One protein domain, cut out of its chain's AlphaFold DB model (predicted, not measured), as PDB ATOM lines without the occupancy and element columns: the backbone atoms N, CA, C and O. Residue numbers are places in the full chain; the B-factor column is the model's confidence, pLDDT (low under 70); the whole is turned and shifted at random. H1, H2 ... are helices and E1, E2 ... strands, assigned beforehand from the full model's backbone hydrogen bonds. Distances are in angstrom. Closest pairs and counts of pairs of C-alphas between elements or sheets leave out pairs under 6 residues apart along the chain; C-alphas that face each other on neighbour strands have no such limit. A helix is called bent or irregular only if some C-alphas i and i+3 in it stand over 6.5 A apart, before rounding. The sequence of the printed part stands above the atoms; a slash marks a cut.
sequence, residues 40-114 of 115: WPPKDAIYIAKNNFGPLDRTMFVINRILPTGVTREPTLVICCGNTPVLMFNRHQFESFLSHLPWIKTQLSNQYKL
ATOM      1  N   TRP A  40     -38.148 -18.434  26.755       71.12
ATOM      2  CA  TRP A  40     -39.109 -18.330  27.864       71.12
ATOM      3  C   TRP A  40     -40.502 -17.870  27.396       71.12
ATOM      4  O   TRP A  40     -40.600 -16.831  26.738       71.12
ATOM      5  N   PRO A  41     -41.589 -18.552  27.797       78.12
ATOM      6  CA  PRO A  41     -41.597 -19.829  28.512       78.12
ATOM      7  C   PRO A  41     -41.004 -20.971  27.656       78.12
ATOM      8  O   PRO A  41     -41.007 -20.867  26.426       78.12
ATOM      9  N   PRO A  42     -40.475 -22.038  28.284       81.69
ATOM     10  CA  PRO A  42     -39.940 -23.197  27.572       81.69
ATOM     11  C   PRO A  42     -40.964 -23.833  26.626       81.69
ATOM     12  O   PRO A  42     -42.166 -23.814  26.891       81.69
ATOM     13  N   LYS A  43     -40.496 -24.424  25.519       82.50
ATOM     14  CA  LYS A  43     -41.373 -25.077  24.524       82.50
ATOM     15  C   LYS A  43     -42.124 -26.284  25.091       82.50
ATOM     16  O   LYS A  43     -43.198 -26.610  24.604       82.50
ATOM     17  N   ASP A  44     -41.551 -26.935  26.094       85.12
ATOM     18  CA  ASP A  44     -42.108 -28.074  26.823       85.12
ATOM     19  C   ASP A  44     -42.992 -27.656  28.013       85.12
ATOM     20  O   ASP A  44     -43.394 -28.502  28.809       85.12
ATOM     21  N   ALA A  45     -43.310 -26.364  28.150       88.50
ATOM     22  CA  ALA A  45     -44.214 -25.883  29.185       88.50
ATOM     23  C   ALA A  45     -45.642 -26.419  28.994       88.50
ATOM     24  O   ALA A  45     -46.230 -26.321  27.914       88.50
ATOM     25  N   ILE A  46     -46.234 -26.915  30.082       89.44
ATOM     26  CA  ILE A  46     -47.618 -27.395  30.117       89.44
ATOM     27  C   ILE A  46     -48.492 -26.311  30.745       89.44
ATOM     28  O   ILE A  46     -48.420 -26.059  31.947       89.44
ATOM     29  N   TYR A  47     -49.326 -25.655  29.942       86.81
ATOM     30  CA  TYR A  47     -50.234 -24.611  30.422       86.81
ATOM     31  C   TYR A  47     -51.417 -25.220  31.176       86.81
ATOM     32  O   TYR A  47     -52.105 -26.097  30.660       86.81
ATOM     33  N   ILE A  48     -51.664 -24.734  32.396       81.56
ATOM     34  CA  ILE A  48     -52.701 -25.282  33.290       81.56
ATOM     35  C   ILE A  48     -54.105 -24.810  32.881       81.56
ATOM     36  O   ILE A  48     -55.094 -25.474  33.176       81.56
ATOM     37  N   ALA A  49     -54.211 -23.700  32.147       67.12
ATOM     38  CA  ALA A  49     -55.471 -23.220  31.591       67.12
ATOM     39  C   ALA A  49     -55.242 -22.584  30.211       67.12
ATOM     40  O   ALA A  49     -54.311 -21.798  30.036       67.12
ATOM     41  N   LYS A  50     -56.100 -22.919  29.234       58.88
ATOM     42  CA  LYS A  50     -56.061 -22.340  27.874       58.88
ATOM     43  C   LYS A  50     -56.393 -20.842  27.857       58.88
ATOM     44  O   LYS A  50     -55.907 -20.138  26.984       58.88
ATOM     45  N   ASN A  51     -57.160 -20.375  28.843       53.84
ATOM     46  CA  ASN A  51     -57.453 -18.971  29.103       53.84
ATOM     47  C   ASN A  51     -57.032 -18.691  30.548       53.84
ATOM     48  O   ASN A  51     -57.361 -19.489  31.421       53.84
ATOM     49  N   ASN A  52     -56.262 -17.622  30.752       58.06
ATOM     50  CA  ASN A  52     -55.641 -17.171  32.001       58.06
ATOM     51  C   ASN A  52     -56.401 -17.549  33.281       58.06
ATOM     52  O   ASN A  52     -57.625 -17.559  33.282       58.06
ATOM     53  N   PHE A  53     -55.671 -17.828  34.367       64.44
ATOM     54  CA  PHE A  53     -56.173 -18.327  35.654       64.44
ATOM     55  C   PHE A  53     -57.318 -17.462  36.233       64.44
ATOM     56  O   PHE A  53     -57.103 -16.581  37.068       64.44
ATOM     57  N   GLY A  54     -58.533 -17.715  35.737       63.50
ATOM     58  CA  GLY A  54     -59.770 -16.977  35.969       63.50
ATOM     59  C   GLY A  54     -59.587 -15.468  36.221       63.50
ATOM     60  O   GLY A  54     -58.949 -14.777  35.426       63.50
ATOM     61  N   PRO A  55     -60.126 -14.941  37.336       61.06
ATOM     62  CA  PRO A  55     -60.182 -13.507  37.633       61.06
ATOM     63  C   PRO A  55     -58.814 -12.845  37.857       61.06
ATOM     64  O   PRO A  55     -58.744 -11.623  37.961       61.06
ATOM     65  N   LEU A  56     -57.725 -13.618  37.950       67.00
ATOM     66  CA  LEU A  56     -56.382 -13.056  38.097       67.00
ATOM     67  C   LEU A  56     -55.797 -12.597  36.760       67.00
ATOM     68  O   LEU A  56     -54.834 -11.832  36.770       67.00
ATOM     69  N   ASP A  57     -56.341 -13.069  35.633       73.38
ATOM     70  CA  ASP A  57     -55.817 -12.810  34.290       73.38
ATOM     71  C   ASP A  57     -54.287 -13.007  34.228       73.38
ATOM     72  O   ASP A  57     -53.522 -12.156  33.766       73.38
ATOM     73  N   ARG A  58     -53.809 -14.106  34.836       80.88
ATOM     74  CA  ARG A  58     -52.393 -14.497  34.855       80.88
ATOM     75  C   ARG A  58     -52.177 -15.816  34.138       80.88
ATOM     76  O   ARG A  58     -52.947 -16.766  34.285       80.88
ATOM     77  N   THR A  59     -51.079 -15.876  33.398       83.44
ATOM     78  CA  THR A  59     -50.615 -17.097  32.749       83.44
ATOM     79  C   THR A  59     -49.964 -18.009  33.784       83.44
ATOM     80  O   THR A  59     -49.093 -17.574  34.543       83.44
ATOM     81  N   MET A  60     -50.386 -19.273  33.796       86.81
ATOM     82  CA  MET A  60     -49.833 -20.312  34.661       86.81
ATOM     83  C   MET A  60     -49.494 -21.555  33.853       86.81
ATOM     84  O   MET A  60     -50.295 -22.029  33.044       86.81
ATOM     85  N   PHE A  61     -48.303 -22.086  34.087       88.75
ATOM     86  CA  PHE A  61     -47.811 -23.277  33.411       88.75
ATOM     87  C   PHE A  61     -46.847 -24.048  34.307       88.75
ATOM     88  O   PHE A  61     -46.316 -23.517  35.281       88.75
ATOM     89  N   VAL A  62     -46.635 -25.316  33.981       91.31
ATOM     90  CA  VAL A  62     -45.669 -26.194  34.639       91.31
ATOM     91  C   VAL A  62     -44.480 -26.395  33.716       91.31
ATOM     92  O   VAL A  62     -44.653 -26.598  32.514       91.31
ATOM     93  N   ILE A  63     -43.280 -26.359  34.286       91.81
ATOM     94  CA  ILE A  63     -42.032 -26.714  33.604       91.81
ATOM     95  C   ILE A  63     -41.260 -27.743  34.419       91.81
ATOM     96  O   ILE A  63     -41.393 -27.803  35.641       91.81
ATOM     97  N   ASN A  64     -40.385 -28.490  33.754       89.25
ATOM     98  CA  ASN A  64     -39.356 -29.277  34.423       89.25
ATOM     99  C   ASN A  64     -38.096 -28.421  34.572       89.25
ATOM    100  O   ASN A  64     -37.254 -28.362  33.676       89.25
ATOM    101  N   ARG A  65     -37.984 -27.721  35.703       86.31
ATOM    102  CA  ARG A  65     -36.865 -26.821  35.985       86.31
ATOM    103  C   ARG A  65     -35.606 -27.633  36.262       86.31
ATOM    104  O   ARG A  65     -35.621 -28.527  37.100       86.31
ATOM    105  N   ILE A  66     -34.513 -27.303  35.581       81.12
ATOM    106  CA  ILE A  66     -33.193 -27.865  35.880       81.12
ATOM    107  C   ILE A  66     -32.694 -27.235  37.185       81.12
ATOM    108  O   ILE A  66     -32.679 -26.010  37.321       81.12
ATOM    109  N   LEU A  67     -32.319 -28.072  38.149       77.38
ATOM    110  CA  LEU A  67     -31.758 -27.629  39.423       77.38
ATOM    111  C   LEU A  67     -30.319 -27.106  39.248       77.38
ATOM    112  O   LEU A  67     -29.680 -27.413  38.243       77.38
ATOM    113  N   PRO A  68     -29.764 -26.353  40.219       72.94
ATOM    114  CA  PRO A  68     -28.401 -25.812  40.125       72.94
ATOM    115  C   PRO A  68     -27.315 -26.867  39.873       72.94
ATOM    116  O   PRO A  68     -26.270 -26.561  39.312       72.94
ATOM    117  N   THR A  69     -27.576 -28.116  40.259       73.44
ATOM    118  CA  THR A  69     -26.704 -29.273  40.023       73.44
ATOM    119  C   THR A  69     -26.667 -29.722  38.558       73.44
ATOM    120  O   THR A  69     -25.827 -30.541  38.201       73.44
ATOM    121  N   GLY A  70     -27.575 -29.243  37.702       70.56
ATOM    122  CA  GLY A  70     -27.611 -29.511  36.259       70.56
ATOM    123  C   GLY A  70     -28.126 -30.898  35.854       70.56
ATOM    124  O   GLY A  70     -28.602 -31.066  34.733       70.56
ATOM    125  N   VAL A  71     -28.068 -31.882  36.754       72.06
ATOM    126  CA  VAL A  71     -28.435 -33.284  36.482       72.06
ATOM    127  C   VAL A  71     -29.917 -33.545  36.733       72.06
ATOM    128  O   VAL A  71     -30.570 -34.275  35.989       72.06
ATOM    129  N   THR A  72     -30.465 -32.950  37.788       78.06
ATOM    130  CA  THR A  72     -31.825 -33.223  38.247       78.06
ATOM    131  C   THR A  72     -32.800 -32.168  37.745       78.06
ATOM    132  O   THR A  72     -32.495 -30.973  37.669       78.06
ATOM    133  N   ARG A  73     -34.002 -32.624  37.391       83.50
ATOM    134  CA  ARG A  73     -35.121 -31.766  37.002       83.50
ATOM    135  C   ARG A  73     -36.236 -31.899  38.022       83.50
ATOM    136  O   ARG A  73     -36.519 -33.005  38.472       83.50
ATOM    137  N   GLU A  74     -36.877 -30.786  38.347       88.50
ATOM    138  CA  GLU A  74     -38.031 -30.762  39.241       88.50
ATOM    139  C   GLU A  74     -39.257 -30.135  38.555       88.50
ATOM    140  O   GLU A  74     -39.146 -29.076  37.920       88.50
ATOM    141  N   PRO A  75     -40.447 -30.744  38.693       90.94
ATOM    142  CA  PRO A  75     -41.692 -30.109  38.293       90.94
ATOM    143  C   PRO A  75     -41.904 -28.822  39.094       90.94
ATOM    144  O   PRO A  75     -41.954 -28.832  40.325       90.94
ATOM    145  N   THR A  76     -42.018 -27.709  38.380       92.62
ATOM    146  CA  THR A  76     -42.149 -26.371  38.951       92.62
ATOM    147  C   THR A  76     -43.376 -25.691  38.369       92.62
ATOM    148  O   THR A  76     -43.484 -25.521  37.154       92.62
ATOM    149  N   LEU A  77     -44.287 -25.280  39.248       92.00
ATOM    150  CA  LEU A  77     -45.397 -24.404  38.910       92.00
ATOM    151  C   LEU A  77     -44.877 -22.984  38.723       92.00
ATOM    152  O   LEU A  77     -44.173 -22.456  39.580       92.00
ATOM    153  N   VAL A  78     -45.283 -22.356  37.628       89.75
ATOM    154  CA  VAL A  78     -44.888 -21.005  37.260       89.75
ATOM    155  C   VAL A  78     -46.125 -20.122  37.152       89.75
ATOM    156  O   VAL A  78     -47.058 -20.443  36.419       89.75
ATOM    157  N   ILE A  79     -46.119 -18.994  37.865       88.56
ATOM    158  CA  ILE A  79     -47.165 -17.967  37.820       88.56
ATOM    159  C   ILE A  79     -46.544 -16.668  37.312       88.56
ATOM    160  O   ILE A  79     -45.702 -16.067  37.981       88.56
ATOM    161  N   CYS A  80     -46.961 -16.217  36.130       82.62
ATOM    162  CA  CYS A  80     -46.518 -14.939  35.578       82.62
ATOM    163  C   CYS A  80     -47.240 -13.788  36.279       82.62
ATOM    164  O   CYS A  80     -48.457 -13.669  36.172       82.62
ATOM    165  N   CYS A  81     -46.508 -12.906  36.961       77.81
ATOM    166  CA  CYS A  81     -47.072 -11.748  37.644       77.81
ATOM    167  C   CYS A  81     -46.911 -10.491  36.775       77.81
ATOM    168  O   CYS A  81     -45.925  -9.767  36.888       77.81
ATOM    169  N   GLY A  82     -47.897 -10.203  35.920       71.25
ATOM    170  CA  GLY A  82     -47.960  -8.950  35.156       71.25
ATOM    171  C   GLY A  82     -46.651  -8.612  34.429       71.25
ATOM    172  O   GLY A  82     -46.166  -9.399  33.623       71.25
ATOM    173  N   ASN A  83     -46.078  -7.436  34.708       58.66
ATOM    174  CA  ASN A  83     -44.990  -6.903  33.892       58.66
ATOM    175  C   ASN A  83     -43.608  -7.535  34.103       58.66
ATOM    176  O   ASN A  83     -42.835  -7.445  33.155       58.66
ATOM    177  N   THR A  84     -43.249  -8.140  35.253       62.19
ATOM    178  CA  THR A  84     -41.853  -8.635  35.406       62.19
ATOM    179  C   THR A  84     -41.457  -9.550  36.583       62.19
ATOM    180  O   THR A  84     -40.305  -9.980  36.563       62.19
ATOM    181  N   PRO A  85     -42.285  -9.899  37.586       69.12
ATOM    182  CA  PRO A  85     -41.961 -11.057  38.430       69.12
ATOM    183  C   PRO A  85     -42.657 -12.341  37.971       69.12
ATOM    184  O   PRO A  85     -43.774 -12.333  37.462       69.12
ATOM    185  N   VAL A  86     -41.981 -13.466  38.165       82.44
ATOM    186  CA  VAL A  86     -42.543 -14.805  38.006       82.44
ATOM    187  C   VAL A  86     -42.403 -15.496  39.351       82.44
ATOM    188  O   VAL A  86     -41.303 -15.533  39.902       82.44
ATOM    189  N   LEU A  87     -43.493 -16.042  39.879       88.31
ATOM    190  CA  LEU A  87     -43.429 -16.914  41.045       88.31
ATOM    191  C   LEU A  87     -43.228 -18.348  40.575       88.31
ATOM    192  O   LEU A  87     -43.931 -18.821  39.684       88.31
ATOM    193  N   MET A  88     -42.251 -19.018  41.174       90.25
ATOM    194  CA  MET A  88     -41.946 -20.414  40.913       90.25
ATOM    195  C   MET A  88     -42.108 -21.195  42.204       90.25
ATOM    196  O   MET A  88     -41.512 -20.831  43.216       90.25
ATOM    197  N   PHE A  89     -42.879 -22.270  42.147       92.88
ATOM    198  CA  PHE A  89     -43.056 -23.181  43.263       92.88
ATOM    199  C   PHE A  89     -42.697 -24.583  42.807       92.88
ATOM    200  O   PHE A  89     -43.301 -25.103  41.867       92.88
ATOM    201  N   ASN A  90     -41.751 -25.222  43.490       92.56
ATOM    202  CA  ASN A  90     -41.721 -26.677  43.447       92.56
ATOM    203  C   ASN A  90     -42.942 -27.236  44.202       92.56
ATOM    204  O   ASN A  90     -43.681 -26.502  44.868       92.56
ATOM    205  N   ARG A  91     -43.164 -28.546  44.101       90.94
ATOM    206  CA  ARG A  91     -44.332 -29.198  44.707       90.94
ATOM    207  C   ARG A  91     -44.499 -28.869  46.197       90.94
ATOM    208  O   ARG A  91     -45.563 -28.411  46.600       90.94
ATOM    209  N   HIS A  92     -43.449 -29.053  46.991       93.12
ATOM    210  CA  HIS A  92     -43.506 -28.856  48.442       93.12
ATOM    211  C   HIS A  92     -43.733 -27.393  48.830       93.12
ATOM    212  O   HIS A  92     -44.489 -27.100  49.753       93.12
ATOM    213  N   GLN A  93     -43.116 -26.459  48.104       93.19
ATOM    214  CA  GLN A  93     -43.336 -25.028  48.301       93.19
ATOM    215  C   GLN A  93     -44.777 -24.637  47.978       93.19
ATOM    216  O   GLN A  93     -45.357 -23.825  48.692       93.19
ATOM    217  N   PHE A  94     -45.366 -25.220  46.931       93.12
ATOM    218  CA  PHE A  94     -46.761 -24.964  46.593       93.12
ATOM    219  C   PHE A  94     -47.712 -25.531  47.652       93.12
ATOM    220  O   PHE A  94     -48.599 -24.822  48.114       93.12
ATOM    221  N   GLU A  95     -47.495 -26.770  48.096       93.88
ATOM    222  CA  GLU A  95     -48.272 -27.393  49.178       93.88
ATOM    223  C   GLU A  95     -48.184 -26.570  50.479       93.88
ATOM    224  O   GLU A  95     -49.200 -26.302  51.122       93.88
ATOM    225  N   SER A  96     -46.990 -26.083  50.825       94.44
ATOM    226  CA  SER A  96     -46.783 -25.185  51.966       94.44
ATOM    227  C   SER A  96     -47.464 -23.823  51.773       94.44
ATOM    228  O   SER A  96     -48.066 -23.290  52.701       94.44
ATOM    229  N   PHE A  97     -47.441 -23.254  50.568       92.56
ATOM    230  CA  PHE A  97     -48.171 -22.021  50.273       92.56
ATOM    231  C   PHE A  97     -49.683 -22.197  50.480       92.56
ATOM    232  O   PHE A  97     -50.326 -21.344  51.096       92.56
ATOM    233  N   LEU A  98     -50.246 -23.326  50.032       92.94
ATOM    234  CA  LEU A  98     -51.664 -23.634  50.214       92.94
ATOM    235  C   LEU A  98     -52.057 -23.725  51.693       92.94
ATOM    236  O   LEU A  98     -53.132 -23.243  52.053       92.94
ATOM    237  N   SER A  99     -51.199 -24.274  52.560       95.44
ATOM    238  CA  SER A  99     -51.493 -24.348  53.998       95.44
ATOM    239  C   SER A  99     -51.520 -22.974  54.679       95.44
ATOM    240  O   SER A  99     -52.255 -22.786  55.646       95.44
ATOM    241  N   HIS A 100     -50.797 -21.985  54.143       94.31
ATOM    242  CA  HIS A 100     -50.777 -20.611  54.659       94.31
ATOM    243  C   HIS A 100     -51.867 -19.706  54.060       94.31
ATOM    244  O   HIS A 100     -52.115 -18.618  54.588       94.31
ATOM    245  N   LEU A 101     -52.563 -20.130  52.995       92.31
ATOM    246  CA  LEU A 101     -53.618 -19.333  52.352       92.31
ATOM    247  C   LEU A 101     -54.712 -18.828  53.309       92.31
ATOM    248  O   LEU A 101     -55.105 -17.667  53.161       92.31
ATOM    249  N   PRO A 102     -55.223 -19.618  54.274       94.38
ATOM    250  CA  PRO A 102     -56.228 -19.127  55.216       94.38
ATOM    251  C   PRO A 102     -55.723 -17.934  56.031       94.38
ATOM    252  O   PRO A 102     -56.419 -16.929  56.156       94.38
ATOM    253  N   TRP A 103     -54.485 -18.006  56.520       93.62
ATOM    254  CA  TRP A 103     -53.878 -16.921  57.283       93.62
ATOM    255  C   TRP A 103     -53.675 -15.667  56.423       93.62
ATOM    256  O   TRP A 103     -54.046 -14.572  56.848       93.62
ATOM    257  N   ILE A 104     -53.188 -15.823  55.186       91.38
ATOM    258  CA  ILE A 104     -53.035 -14.713  54.228       91.38
ATOM    259  C   ILE A 104     -54.381 -14.010  53.991       91.38
ATOM    260  O   ILE A 104     -54.449 -12.780  54.006       91.38
ATOM    261  N   LYS A 105     -55.471 -14.773  53.820       91.25
ATOM    262  CA  LYS A 105     -56.825 -14.216  53.645       91.25
ATOM    263  C   LYS A 105     -57.265 -13.380  54.846       91.25
ATOM    264  O   LYS A 105     -57.832 -12.302  54.655       91.25
ATOM    265  N   THR A 106     -56.991 -13.847  56.063       93.31
ATOM    266  CA  THR A 106     -57.293 -13.102  57.292       93.31
ATOM    267  C   THR A 106     -56.530 -11.779  57.339       93.31
ATOM    268  O   THR A 106     -57.139 -10.737  57.573       93.31
ATOM    269  N   GLN A 107     -55.224 -11.793  57.052       92.50
ATOM    270  CA  GLN A 107     -54.405 -10.575  57.057       92.50
ATOM    271  C   GLN A 107     -54.865  -9.558  56.007       92.50
ATOM    272  O   GLN A 107     -55.015  -8.380  56.318       92.50
ATOM    273  N   LEU A 108     -55.172 -10.011  54.786       89.44
ATOM    274  CA  LEU A 108     -55.715  -9.140  53.741       89.44
ATOM    275  C   LEU A 108     -57.034  -8.498  54.175       89.44
ATOM    276  O   LEU A 108     -57.196  -7.288  54.058       89.44
ATOM    277  N   SER A 109     -57.956  -9.296  54.715       90.50
ATOM    278  CA  SER A 109     -59.264  -8.805  55.167       90.50
ATOM    279  C   SER A 109     -59.139  -7.759  56.273       90.50
ATOM    280  O   SER A 109     -59.894  -6.794  56.292       90.50
ATOM    281  N   ASN A 110     -58.177  -7.928  57.184       85.75
ATOM    282  CA  ASN A 110     -57.906  -6.950  58.235       85.75
ATOM    283  C   ASN A 110     -57.353  -5.642  57.664       85.75
ATOM    284  O   ASN A 110     -57.781  -4.575  58.088       85.75
ATOM    285  N   GLN A 111     -56.464  -5.717  56.671       81.44
ATOM    286  CA  GLN A 111     -55.908  -4.527  56.031       81.44
ATOM    287  C   GLN A 111     -56.967  -3.733  55.252       81.44
ATOM    288  O   GLN A 111     -56.964  -2.509  55.304       81.44
ATOM    289  N   TYR A 112     -57.904  -4.408  54.579       67.56
ATOM    290  CA  TYR A 112     -59.005  -3.739  53.872       67.56
ATOM    291  C   TYR A 112     -60.005  -3.043  54.803       67.56
ATOM    292  O   TYR A 112     -60.684  -2.132  54.359       67.56
ATOM    293  N   LYS A 113     -60.105  -3.442  56.077       63.81
ATOM    294  CA  LYS A 113     -60.941  -2.740  57.069       63.81
ATOM    295  C   LYS A 113     -60.317  -1.430  57.564       63.81
ATOM    296  O   LYS A 113     -60.994  -0.673  58.252       63.81
ATOM    297  N   LEU A 114     -59.031  -1.206  57.286       57.31
ATOM    298  CA  LEU A 114     -58.259  -0.038  57.726       57.31
ATOM    299  C   LEU A 114     -58.126   1.043  56.636       57.31
ATOM    300  O   LEU A 114     -57.441   2.040  56.860       57.31
TER     301      LEU A 114
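Overview. This is residues 40 to 114 of the 115 residues of an uncharacterized protein of Babesia microti (strain RI) (UniProt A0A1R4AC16). A strongly twisted three-stranded sheet has the first arm of a bent helix, H1a, over E3, while residues 98 to 114, of which 98 to 112 belong to H1, stick out. Along 75 printed residues come E1, E2, E3, H1; the sheet, E1 - E2 - E3, is a meander, each strand antiparallel to the one before; the class is mixed. The whole is loose, radius of gyration of the C-alphas 14.9 A, spanning 48 by 27 by 20 A.

Along the chain. Residues 40 to 59 hold no named element. E1, residues 60 to 66, begins at C-alpha 60 (-49.833, -20.312, 34.661) and measures 18.3 A; E2, residues 73 to 80, 20.4 A; E3, residues 86 to 90, 13.1 A. H1, residues 91 to 112, one helix by its hydrogen bonds, is bent: C-alphas 99 and 102 are 7.2 A apart. Its arms are H1a, residues 91 to 99, 12.7 A, and H1b, residues 102 to 112, 15.7 A, ending at C-alpha 112 (-59.005, -3.739, 53.872).

Arrangement. Hairpin E1 and E2 has N 63 and O 76 within hydrogen-bond range, 3.0 A; hairpin E2 and E3 has N 77 and O 89, 2.8 A. H1a is on the sheet, height 9.6 A, along E3 at 6 degrees on the local plane, fitted to only just enough C-alphas, 6; its closest C-alphas with E2 are Arg 91 and Thr 76, 6.8 A. H1b, at a steep tilt of 54 degrees to H1a, is apart from E1, E2 and E3. In both arms every O i to N i+4 pair is within hydrogen-bond range.

Size, cuts and confidence. The farthest C-alphas, Val 71 and Leu 114, are 49.5 A apart. The printed part has no cut and no long link. pLDDT is under 70 at residues 49 to 56, 83 to 85 and 112 to 114.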